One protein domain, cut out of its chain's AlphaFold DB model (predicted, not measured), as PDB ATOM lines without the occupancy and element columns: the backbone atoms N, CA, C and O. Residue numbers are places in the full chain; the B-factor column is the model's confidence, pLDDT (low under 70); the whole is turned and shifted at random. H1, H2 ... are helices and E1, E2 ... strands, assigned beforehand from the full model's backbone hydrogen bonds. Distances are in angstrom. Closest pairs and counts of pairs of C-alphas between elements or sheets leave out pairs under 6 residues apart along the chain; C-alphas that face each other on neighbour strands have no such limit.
ATOM      1  N   ALA A   2     136.485 163.381 183.604       60.19
ATOM      2  CA  ALA A   2     135.155 162.773 183.486       60.19
ATOM      3  C   ALA A   2     135.171 161.717 182.364       60.19
ATOM      4  O   ALA A   2     135.462 162.063 181.222       60.19
ATOM      5  N   GLY A   3     134.881 160.455 182.697       76.50
ATOM      6  CA  GLY A   3     134.752 159.362 181.726       76.50
ATOM      7  C   GLY A   3     135.970 158.444 181.567       76.50
ATOM      8  O   GLY A   3     135.921 157.547 180.732       76.50
ATOM      9  N   THR A   4     137.031 158.618 182.357       88.50
ATOM     10  CA  THR A   4     138.113 157.623 182.430       88.50
ATOM     11  C   THR A   4     137.712 156.497 183.385       88.50
ATOM     12  O   THR A   4     137.221 156.766 184.484       88.50
ATOM     13  N   VAL A   5     137.921 155.247 182.979       88.94
ATOM     14  CA  VAL A   5     137.757 154.055 183.820       88.94
ATOM     15  C   VAL A   5     139.099 153.359 183.934       88.94
ATOM     16  O   VAL A   5     139.776 153.154 182.931       88.94
ATOM     17  N   SER A   6     139.462 152.962 185.148       88.75
ATOM     18  CA  SER A   6     140.604 152.091 185.383       88.75
ATOM     19  C   SER A   6     140.170 150.735 185.918       88.75
ATOM     20  O   SER A   6     139.172 150.620 186.638       88.75
ATOM     21  N   LYS A   7     140.897 149.685 185.530       89.75
ATOM     22  CA  LYS A   7     140.586 148.314 185.932       89.75
ATOM     23  C   LYS A   7     141.851 147.472 186.051       89.75
ATOM     24  O   LYS A   7     142.731 147.551 185.199       89.75
ATOM     25  N   VAL A   8     141.887 146.632 187.086       91.56
ATOM     26  CA  VAL A   8     142.834 145.518 187.186       91.56
ATOM     27  C   VAL A   8     142.268 144.330 186.422       91.56
ATOM     28  O   VAL A   8     141.135 143.900 186.653       91.56
ATOM     29  N   ILE A   9     143.070 143.805 185.514       92.38
ATOM     30  CA  ILE A   9     142.755 142.689 184.640       92.38
ATOM     31  C   ILE A   9     143.669 141.526 185.002       92.38
ATOM     32  O   ILE A   9     144.859 141.719 185.232       92.38
ATOM     33  N   ARG A  10     143.109 140.315 185.047       91.56
ATOM     34  CA  ARG A  10     143.867 139.077 185.252       91.56
ATOM     35  C   ARG A  10     143.981 138.331 183.930       91.56
ATOM     36  O   ARG A  10     142.967 138.109 183.270       91.56
ATOM     37  N   PHE A  11     145.181 137.888 183.590       92.62
ATOM     38  CA  PHE A  11     145.440 137.034 182.435       92.62
ATOM     39  C   PHE A  11     146.056 135.704 182.880       92.62
ATOM     40  O   PHE A  11     146.516 135.546 184.010       92.62
ATOM     41  N   ARG A  12     145.966 134.691 182.017       89.06
ATOM     42  CA  ARG A  12     146.518 133.350 182.287       89.06
ATOM     43  C   ARG A  12     147.789 133.098 181.504       89.06
ATOM     44  O   ARG A  12     148.718 132.514 182.048       89.06
ATOM     45  N   ASP A  13     147.772 133.522 180.250       90.56
ATOM     46  CA  ASP A  13     148.886 133.463 179.327       90.56
ATOM     47  C   ASP A  13     149.347 134.899 179.079       90.56
ATOM     48  O   ASP A  13     148.552 135.767 178.715       90.56
ATOM     49  N   GLU A  14     150.602 135.164 179.416       89.19
ATOM     50  CA  GLU A  14     151.185 136.496 179.340       89.19
ATOM     51  C   GLU A  14     151.608 136.854 177.917       89.19
ATOM     52  O   GLU A  14     151.449 138.005 177.520       89.19
ATOM     53  N   GLU A  15     152.097 135.882 177.142       89.56
ATOM     54  CA  GLU A  15     152.470 136.103 175.743       89.56
ATOM     55  C   GLU A  15     151.218 136.445 174.932       89.56
ATOM     56  O   GLU A  15     151.185 137.468 174.252       89.56
ATOM     57  N   GLU A  16     150.143 135.671 175.113       93.88
ATOM     58  CA  GLU A  16     148.848 135.946 174.479       93.88
ATOM     59  C   GLU A  16     148.290 137.321 174.883       93.88
ATOM     60  O   GLU A  16     147.758 138.052 174.047       93.88
ATOM     61  N   PHE A  17     148.420 137.695 176.163       93.44
ATOM     62  CA  PHE A  17     147.970 139.002 176.640       93.44
ATOM     63  C   PHE A  17     148.757 140.146 175.995       93.44
ATOM     64  O   PHE A  17     148.155 141.127 175.558       93.44
ATOM     65  N   ILE A  18     150.086 140.033 175.937       91.06
ATOM     66  CA  ILE A  18     150.956 141.056 175.350       91.06
ATOM     67  C   ILE A  18     150.683 141.204 173.854       91.06
ATOM     68  O   ILE A  18     150.597 142.338 173.384       91.06
ATOM     69  N   ASP A  19     150.499 140.101 173.130       94.19
ATOM     70  CA  ASP A  19     150.191 140.125 171.698       94.19
ATOM     71  C   ASP A  19     148.829 140.788 171.432       94.19
ATOM     72  O   ASP A  19     148.742 141.731 170.642       94.19
ATOM     73  N   ASP A  20     147.777 140.371 172.145       95.31
ATOM     74  CA  ASP A  20     146.426 140.924 171.986       95.31
ATOM     75  C   ASP A  20     146.376 142.423 172.331       95.31
ATOM     76  O   ASP A  20     145.762 143.229 171.622       95.31
ATOM     77  N   VAL A  21     147.010 142.814 173.440       92.75
ATOM     78  CA  VAL A  21     147.083 144.216 173.865       92.75
ATOM     79  C   VAL A  21     147.949 145.026 172.907       92.75
ATOM     80  O   VAL A  21     147.582 146.154 172.577       92.75
ATOM     81  N   GLY A  22     149.064 144.469 172.438       92.31
ATOM     82  CA  GLY A  22     149.947 145.095 171.460       92.31
ATOM     83  C   GLY A  22     149.217 145.411 170.159       92.31
ATOM     84  O   GLY A  22     149.258 146.552 169.695       92.31
ATOM     85  N   GLU A  23     148.464 144.447 169.626       96.00
ATOM     86  CA  GLU A  23     147.644 144.641 168.427       96.00
ATOM     87  C   GLU A  23     146.563 145.711 168.650       96.00
ATOM     88  O   GLU A  23     146.403 146.625 167.833       96.00
ATOM     89  N   ALA A  24     145.841 145.655 169.775       94.75
ATOM     90  CA  ALA A  24     144.835 146.665 170.103       94.75
ATOM     91  C   ALA A  24     145.453 148.072 170.200       94.75
ATOM     92  O   ALA A  24     144.900 149.041 169.669       94.75
ATOM     93  N   MET A  25     146.621 148.187 170.834       93.75
ATOM     94  CA  MET A  25     147.353 149.442 170.975       93.75
ATOM     95  C   MET A  25     147.845 149.995 169.641       93.75
ATOM     96  O   MET A  25     147.780 151.209 169.435       93.75
ATOM     97  N   GLU A  26     148.316 149.147 168.729       95.12
ATOM     98  CA  GLU A  26     148.740 149.568 167.393       95.12
ATOM     99  C   GLU A  26     147.564 150.170 166.612       95.12
ATOM    100  O   GLU A  26     147.668 151.273 166.062       95.12
ATOM    101  N   ILE A  27     146.410 149.497 166.643       95.69
ATOM    102  CA  ILE A  27     145.181 149.978 166.005       95.69
ATOM    103  C   ILE A  27     144.757 151.322 166.605       95.69
ATOM    104  O   ILE A  27     144.547 152.285 165.860       95.69
ATOM    105  N   PHE A  28     144.666 151.423 167.935       95.25
ATOM    106  CA  PHE A  28     144.272 152.670 168.592       95.25
ATOM    107  C   PHE A  28     145.273 153.797 168.362       95.25
ATOM    108  O   PHE A  28     144.851 154.931 168.161       95.25
ATOM    109  N   SER A  29     146.572 153.507 168.310       93.50
ATOM    110  CA  SER A  29     147.602 154.508 168.006       93.50
ATOM    111  C   SER A  29     147.434 155.062 166.596       93.50
ATOM    112  O   SER A  29     147.461 156.277 166.394       93.50
ATOM    113  N   ARG A  30     147.174 154.196 165.611       94.38
ATOM    114  CA  ARG A  30     146.898 154.617 164.231       94.38
ATOM    115  C   ARG A  30     145.626 155.463 164.134       94.38
ATOM    116  O   ARG A  30     145.635 156.501 163.471       94.38
ATOM    117  N   LEU A  31     144.550 155.059 164.813       93.94
ATOM    118  CA  LEU A  31     143.311 155.841 164.882       93.94
ATOM    119  C   LEU A  31     143.539 157.185 165.593       93.94
ATOM    120  O   LEU A  31     143.071 158.218 165.120       93.94
ATOM    121  N   ALA A  32     144.321 157.209 166.670       93.75
ATOM    122  CA  ALA A  32     144.650 158.422 167.410       93.75
ATOM    123  C   ALA A  32     145.457 159.418 166.567       93.75
ATOM    124  O   ALA A  32     145.183 160.613 166.631       93.75
ATOM    125  N   VAL A  33     146.388 158.954 165.727       93.69
ATOM    126  CA  VAL A  33     147.124 159.821 164.786       93.69
ATOM    127  C   VAL A  33     146.176 160.505 163.797       93.69
ATOM    128  O   VAL A  33     146.368 161.675 163.469       93.69
ATOM    129  N   LYS A  34     145.145 159.795 163.326       94.56
ATOM    130  CA  LYS A  34     144.203 160.321 162.331       94.56
ATOM    131  C   LYS A  34     143.117 161.208 162.942       94.56
ATOM    132  O   LYS A  34     142.771 162.233 162.361       94.56
ATOM    133  N   TYR A  35     142.576 160.814 164.092       94.25
ATOM    134  CA  TYR A  35     141.386 161.431 164.682       94.25
ATOM    135  C   TYR A  35     141.671 162.260 165.935       94.25
ATOM    136  O   TYR A  35     140.807 163.019 166.355       94.25
ATOM    137  N   GLY A  36     142.858 162.149 166.534       91.00
ATOM    138  CA  GLY A  36     143.232 162.871 167.754       91.00
ATOM    139  C   GLY A  36     142.666 162.281 169.051       91.00
ATOM    140  O   GLY A  36     142.768 162.919 170.095       91.00
ATOM    141  N   HIS A  37     142.081 161.079 169.007       91.69
ATOM    142  CA  HIS A  37     141.444 160.431 170.156       91.69
ATOM    143  C   HIS A  37     142.032 159.038 170.392       91.69
ATOM    144  O   HIS A  37     141.921 158.171 169.530       91.69
ATOM    145  N   ASN A  38     142.627 158.821 171.569       91.88
ATOM    146  CA  ASN A  38     143.130 157.514 171.998       91.88
ATOM    147  C   ASN A  38     142.265 156.964 173.148       91.88
ATOM    148  O   ASN A  38     142.187 157.608 174.200       91.88
ATOM    149  N   PRO A  39     141.596 155.810 172.975       91.81
ATOM    150  CA  PRO A  39     140.831 155.169 174.040       91.81
ATOM    151  C   PRO A  39     141.679 154.588 175.171       91.81
ATOM    152  O   PRO A  39     141.144 154.409 176.259       91.81
ATOM    153  N   VAL A  40     142.962 154.289 174.946       91.81
ATOM    154  CA  VAL A  40     143.850 153.723 175.970       91.81
ATOM    155  C   VAL A  40     144.827 154.794 176.443       91.81
ATOM    156  O   VAL A  40     145.655 155.274 175.673       91.81
ATOM    157  N   GLU A  41     144.724 155.180 177.714       89.31
ATOM    158  CA  GLU A  41     145.589 156.207 178.316       89.31
ATOM    159  C   GLU A  41     146.849 155.608 178.949       89.31
ATOM    160  O   GLU A  41     147.861 156.294 179.060       89.31
ATOM    161  N   GLY A  42     146.807 154.336 179.350       88.50
ATOM    162  CA  GLY A  42     147.961 153.661 179.930       88.50
ATOM    163  C   GLY A  42     147.693 152.204 180.278       88.50
ATOM    164  O   GLY A  42     146.557 151.819 180.568       88.50
ATOM    165  N   ILE A  43     148.763 151.412 180.251       89.88
ATOM    166  CA  ILE A  43     148.792 150.009 180.664       89.88
ATOM    167  C   ILE A  43     150.040 149.805 181.519       89.88
ATOM    168  O   ILE A  43     151.133 150.203 181.122       89.88
ATOM    169  N   ILE A  44     149.868 149.195 182.687       90.94
ATOM    170  CA  ILE A  44     150.953 148.840 183.603       90.94
ATOM    171  C   ILE A  44     150.840 147.346 183.881       90.94
ATOM    172  O   ILE A  44     149.821 146.897 184.406       90.94
ATOM    173  N   LEU A  45     151.860 146.573 183.511       92.19
ATOM    174  CA  LEU A  45     151.951 145.163 183.890       92.19
ATOM    175  C   LEU A  45     152.457 145.024 185.326       92.19
ATOM    176  O   LEU A  45     153.142 145.899 185.854       92.19
ATOM    177  N   TRP A  46     152.142 143.887 185.943       92.06
ATOM    178  CA  TRP A  46     152.606 143.535 187.285       92.06
ATOM    179  C   TRP A  46     154.136 143.565 187.438       92.06
ATOM    180  O   TRP A  46     154.624 143.723 188.548       92.06
ATOM    181  N   ALA A 130     147.372 143.132 184.994       93.25
ATOM    182  CA  ALA A 130     147.641 144.418 184.376       93.25
ATOM    183  C   ALA A 130     146.658 145.455 184.906       93.25
ATOM    184  O   ALA A 130     145.474 145.167 185.085       93.25
ATOM    185  N   TYR A 131     147.126 146.678 185.094       92.69
ATOM    186  CA  TYR A 131     146.281 147.842 185.288       92.69
ATOM    187  C   TYR A 131     146.099 148.554 183.951       92.69
ATOM    188  O   TYR A 131     147.082 148.934 183.319       92.69
ATOM    189  N   ILE A 132     144.853 148.748 183.516       91.56
ATOM    190  CA  ILE A 132     144.533 149.466 182.276       91.56
ATOM    191  C   ILE A 132     143.698 150.700 182.597       91.56
ATOM    192  O   ILE A 132     142.769 150.641 183.407       91.56
ATOM    193  N   ILE A 133     144.010 151.805 181.922       91.75
ATOM    194  CA  ILE A 133     143.287 153.073 181.984       91.75
ATOM    195  C   ILE A 133     142.654 153.341 180.615       91.75
ATOM    196  O   ILE A 133     143.354 153.478 179.610       91.75
ATOM    197  N   LEU A 134     141.323 153.427 180.583       91.94
ATOM    198  CA  LEU A 134     140.530 153.643 179.374       91.94
ATOM    199  C   LEU A 134     139.777 154.971 179.424       91.94
ATOM    200  O   LEU A 134     139.084 155.270 180.395       91.94
ATOM    201  N   ASN A 135     139.829 155.728 178.334       93.50
ATOM    202  CA  ASN A 135     139.064 156.949 178.123       93.50
ATOM    203  C   ASN A 135     137.770 156.630 177.358       93.50
ATOM    204  O   ASN A 135     137.760 156.539 176.126       93.50
ATOM    205  N   LEU A 136     136.661 156.458 178.087       92.50
ATOM    206  CA  LEU A 136     135.365 156.138 177.481       92.50
ATOM    207  C   LEU A 136     134.851 157.226 176.521       92.50
ATOM    208  O   LEU A 136     134.279 156.856 175.500       92.50
ATOM    209  N   PRO A 137     135.041 158.538 176.777       94.12
ATOM    210  CA  PRO A 137     134.703 159.571 175.801       94.12
ATOM    211  C   PRO A 137     135.406 159.395 174.452       94.12
ATOM    212  O   PRO A 137     134.750 159.489 173.418       94.12
ATOM    213  N   ASN A 138     136.709 159.100 174.446       94.19
ATOM    214  CA  ASN A 138     137.457 158.846 173.212       94.19
ATOM    215  C   ASN A 138     136.974 157.569 172.520       94.19
ATOM    216  O   ASN A 138     136.840 157.550 171.298       94.19
ATOM    217  N   LEU A 139     136.668 156.525 173.296       92.81
ATOM    218  CA  LEU A 139     136.102 155.287 172.770       92.81
ATOM    219  C   LEU A 139     134.747 155.532 172.084       92.81
ATOM    220  O   LEU A 139     134.561 155.136 170.939       92.81
ATOM    221  N   ALA A 140     133.830 156.229 172.760       92.81
ATOM    222  CA  ALA A 140     132.503 156.555 172.239       92.81
ATOM    223  C   ALA A 140     132.563 157.510 171.038       92.81
ATOM    224  O   ALA A 140     131.750 157.409 170.123       92.81
ATOM    225  N   TYR A 141     133.529 158.433 171.030       94.31
ATOM    226  CA  TYR A 141     133.761 159.309 169.890       94.31
ATOM    227  C   TYR A 141     134.149 158.504 168.649       94.31
ATOM    228  O   TYR A 141     133.487 158.639 167.624       94.31
ATOM    229  N   LEU A 142     135.172 157.646 168.749       94.25
ATOM    230  CA  LEU A 142     135.607 156.795 167.637       94.25
ATOM    231  C   LEU A 142     134.477 155.873 167.164       94.25
ATOM    232  O   LEU A 142     134.218 155.790 165.967       94.25
ATOM    233  N   ASP A 143     133.737 155.263 168.091       94.31
ATOM    234  CA  ASP A 143     132.569 154.438 167.768       94.31
ATOM    235  C   ASP A 143     131.527 155.206 166.922       94.31
ATOM    236  O   ASP A 143     130.943 154.650 165.996       94.31
ATOM    237  N   GLY A 144     131.336 156.502 167.173       94.06
ATOM    238  CA  GLY A 144     130.364 157.326 166.451       94.06
ATOM    239  C   GLY A 144     130.802 157.836 165.073       94.06
ATOM    240  O   GLY A 144     129.945 158.322 164.333       94.06
ATOM    241  N   ILE A 145     132.095 157.780 164.730       95.50
ATOM    242  CA  ILE A 145     132.630 158.416 163.508       95.50
ATOM    243  C   ILE A 145     133.305 157.459 162.520       95.50
ATOM    244  O   ILE A 145     133.585 157.862 161.391       95.50
ATOM    245  N   LEU A 146     133.634 156.236 162.942       95.50
ATOM    246  CA  LEU A 146     134.350 155.274 162.104       95.50
ATOM    247  C   LEU A 146     133.395 154.501 161.190       95.50
ATOM    248  O   LEU A 146     132.336 154.043 161.617       95.50
ATOM    249  N   GLU A 147     133.817 154.299 159.943       93.56
ATOM    250  CA  GLU A 147     133.084 153.566 158.908       93.56
ATOM    251  C   GLU A 147     134.041 152.647 158.122       93.56
ATOM    252  O   GLU A 147     135.256 152.857 158.122       93.56
ATOM    253  N   GLY A 148     133.500 151.631 157.439       94.56
ATOM    254  CA  GLY A 148     134.277 150.726 156.577       94.56
ATOM    255  C   GLY A 148     135.377 149.956 157.319       94.56
ATOM    256  O   GLY A 148     135.178 149.523 158.450       94.56
ATOM    257  N   ASP A 149     136.545 149.807 156.696       94.56
ATOM    258  CA  ASP A 149     137.666 149.027 157.246       94.56
ATOM    259  C   ASP A 149     138.135 149.547 158.623       94.56
ATOM    260  O   ASP A 149     138.507 148.774 159.503       94.56
ATOM    261  N   GLU A 150     138.066 150.863 158.858       94.94
ATOM    262  CA  GLU A 150     138.485 151.460 160.134       94.94
ATOM    263  C   GLU A 150     137.533 151.102 161.280       94.94
ATOM    264  O   GLU A 150     137.963 150.974 162.429       94.94
ATOM    265  N   ARG A 151     136.246 150.910 160.962       95.81
ATOM    266  CA  ARG A 151     135.238 150.398 161.896       95.81
ATOM    267  C   ARG A 151     135.555 148.957 162.287       95.81
ATOM    268  O   ARG A 151     135.515 148.638 163.472       95.81
ATOM    269  N   GLU A 152     135.890 148.108 161.317       95.94
ATOM    270  CA  GLU A 152     136.235 146.702 161.571       95.94
ATOM    271  C   GLU A 152     137.491 146.577 162.442       95.94
ATOM    272  O   GLU A 152     137.503 145.822 163.417       95.94
ATOM    273  N   ASP A 153     138.524 147.370 162.145       95.81
ATOM    274  CA  ASP A 153     139.746 147.411 162.947       95.81
ATOM    275  C   ASP A 153     139.469 147.880 164.384       95.81
ATOM    276  O   ASP A 153     139.957 147.271 165.340       95.81
ATOM    277  N   PHE A 154     138.655 148.926 164.560       96.56
ATOM    278  CA  PHE A 154     138.244 149.400 165.884       96.56
ATOM    279  C   PHE A 154     137.496 148.324 166.677       96.56
ATOM    280  O   PHE A 154     137.828 148.064 167.835       96.56
ATOM    281  N   GLU A 155     136.517 147.659 166.062       96.06
ATOM    282  CA  GLU A 155     135.755 146.591 166.712       96.06
ATOM    283  C   GLU A 155     136.646 145.402 167.091       96.06
ATOM    284  O   GLU A 155     136.479 144.831 168.174       96.06
ATOM    285  N   ARG A 156     137.637 145.059 166.255       96.44
ATOM    286  CA  ARG A 156     138.647 144.046 166.587       96.44
ATOM    287  C   ARG A 156     139.463 144.457 167.811       96.44
ATOM    288  O   ARG A 156     139.553 143.667 168.747       96.44
ATOM    289  N   ALA A 157     139.994 145.680 167.843       95.44
ATOM    290  CA  ALA A 157     140.778 146.179 168.975       95.44
ATOM    291  C   ALA A 157     139.976 146.158 170.287       95.44
ATOM    292  O   ALA A 157     140.458 145.691 171.320       95.44
ATOM    293  N   VAL A 158     138.712 146.588 170.245       94.25
ATOM    294  CA  VAL A 158     137.808 146.532 171.403       94.25
ATOM    295  C   VAL A 158     137.561 145.089 171.845       94.25
ATOM    296  O   VAL A 158     137.583 144.800 173.042       94.25
ATOM    297  N   LYS A 159     137.359 144.166 170.903       94.94
ATOM    298  CA  LYS A 159     137.140 142.746 171.203       94.94
ATOM    299  C   LYS A 159     138.352 142.100 171.879       94.94
ATOM    300  O   LYS A 159     138.155 141.312 172.805       94.94
ATOM    301  N   LEU A 160     139.567 142.446 171.448       94.56
ATOM    302  CA  LEU A 160     140.812 141.993 172.076       94.56
ATOM    303  C   LEU A 160     140.890 142.451 173.538       94.56
ATOM    304  O   LEU A 160     141.144 141.635 174.417       94.56
ATOM    305  N   LEU A 161     140.561 143.714 173.832       89.69
ATOM    306  CA  LEU A 161     140.561 144.213 175.213       89.69
ATOM    307  C   LEU A 161     139.441 143.605 176.076       89.69
ATOM    308  O   LEU A 161     139.683 143.235 177.225       89.69
ATOM    309  N   ILE A 162     138.222 143.463 175.539       89.19
ATOM    310  CA  ILE A 162     137.066 142.908 176.275       89.19
ATOM    311  C   ILE A 162     137.296 141.455 176.697       89.19
ATOM    312  O   ILE A 162     136.759 141.037 177.719       89.19
ATOM    313  N   LYS A 163     138.110 140.687 175.964       90.31
ATOM    314  CA  LYS A 163     138.478 139.303 176.315       90.31
ATOM    315  C   LYS A 163     138.974 139.159 177.760       90.31
ATOM    316  O   LYS A 163     138.806 138.092 178.350       90.31
ATOM    317  N   TYR A 164     139.553 140.221 178.320       86.38
ATOM    318  CA  TYR A 164     140.181 140.220 179.637       86.38
ATOM    319  C   TYR A 164     139.419 141.028 180.709       86.38
ATOM    320  O   TYR A 164     139.827 141.044 181.873       86.38
ATOM    321  N   VAL A 165     138.316 141.694 180.344       76.19
ATOM    322  CA  VAL A 165     137.495 142.548 181.230       76.19
ATOM    323  C   VAL A 165     136.326 141.766 181.808       76.19
ATOM    324  O   VAL A 165     136.084 141.960 183.024       76.19
TER     325      VAL A 165
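Overview. This is residues 2 to 46 and 130 to 165 of the 165 residues of an uncharacterized protein of Thermococcus sp. P6 (UniProt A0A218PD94). A small three-stranded sheet has the long helix H1 over one face, and its other face is bare. H3 packs on H1 at a slant, and the short helix H2, at one end of the sheet, joins E3 to H3. The printed 81 residues run E1 H1 E2 E3 H2 H3, of mixed class; the sheet, ordered E1 - E3 - E2, is antiparallel. The whole is compact, with a radius of gyration of the C-alphas of 12.3 A and spans of 34 by 29 by 18 A.

Arrangement. E1, residues 4 to 10, is an edge strand, antiparallel to E3, residues 130 to 135; N 5 and O 134 are 2.8 A apart, within hydrogen-bond range. E3 is antiparallel to the other edge strand, E2, residues 40 to 45, with N 131 and O 44 at 2.8 A. H1, residues 14 to 35, is on the sheet, over E3 and E2, at a height of 9.5 A over a local plane fitted to just 6 C-alphas. E1, H1 and E2 form a split strand-helix-strand unit, with E3 between its two strands and a right-handed crossover. H2, residues 136 to 145, only grazes the sheet with residues 136 to 139. With residues 20 to 28 alone, H1 touches H3, residues 149 to 162, opposite ways at a steep tilt of 39 degrees; the closest C-alphas, of Ala 24 and Ala 157, are 4.2 A apart. H3 is not on the sheet. In H1, H2 and H3 every O i to N i+4 pair is within hydrogen-bond range.

Along the chain. E1 begins at C-alpha 4 (138.113, 157.623, 182.430) and spans 19.6 A. H1 spans 30.5 A, E2 14.2 A, E3 16.4 A and H2 14.4 A. H3 spans 20.0 A, ending at C-alpha 162 (137.066, 142.908, 176.275).

Size, cuts and confidence. The C-alphas farthest apart, of Trp 46 and Gly 148, are 36.5 A apart. Residues 47 to 129 are not printed; C-alphas 46 and 130 are 5.8 A apart across the cut. The links printed whole are tight. Residue 2 has pLDDT under 70.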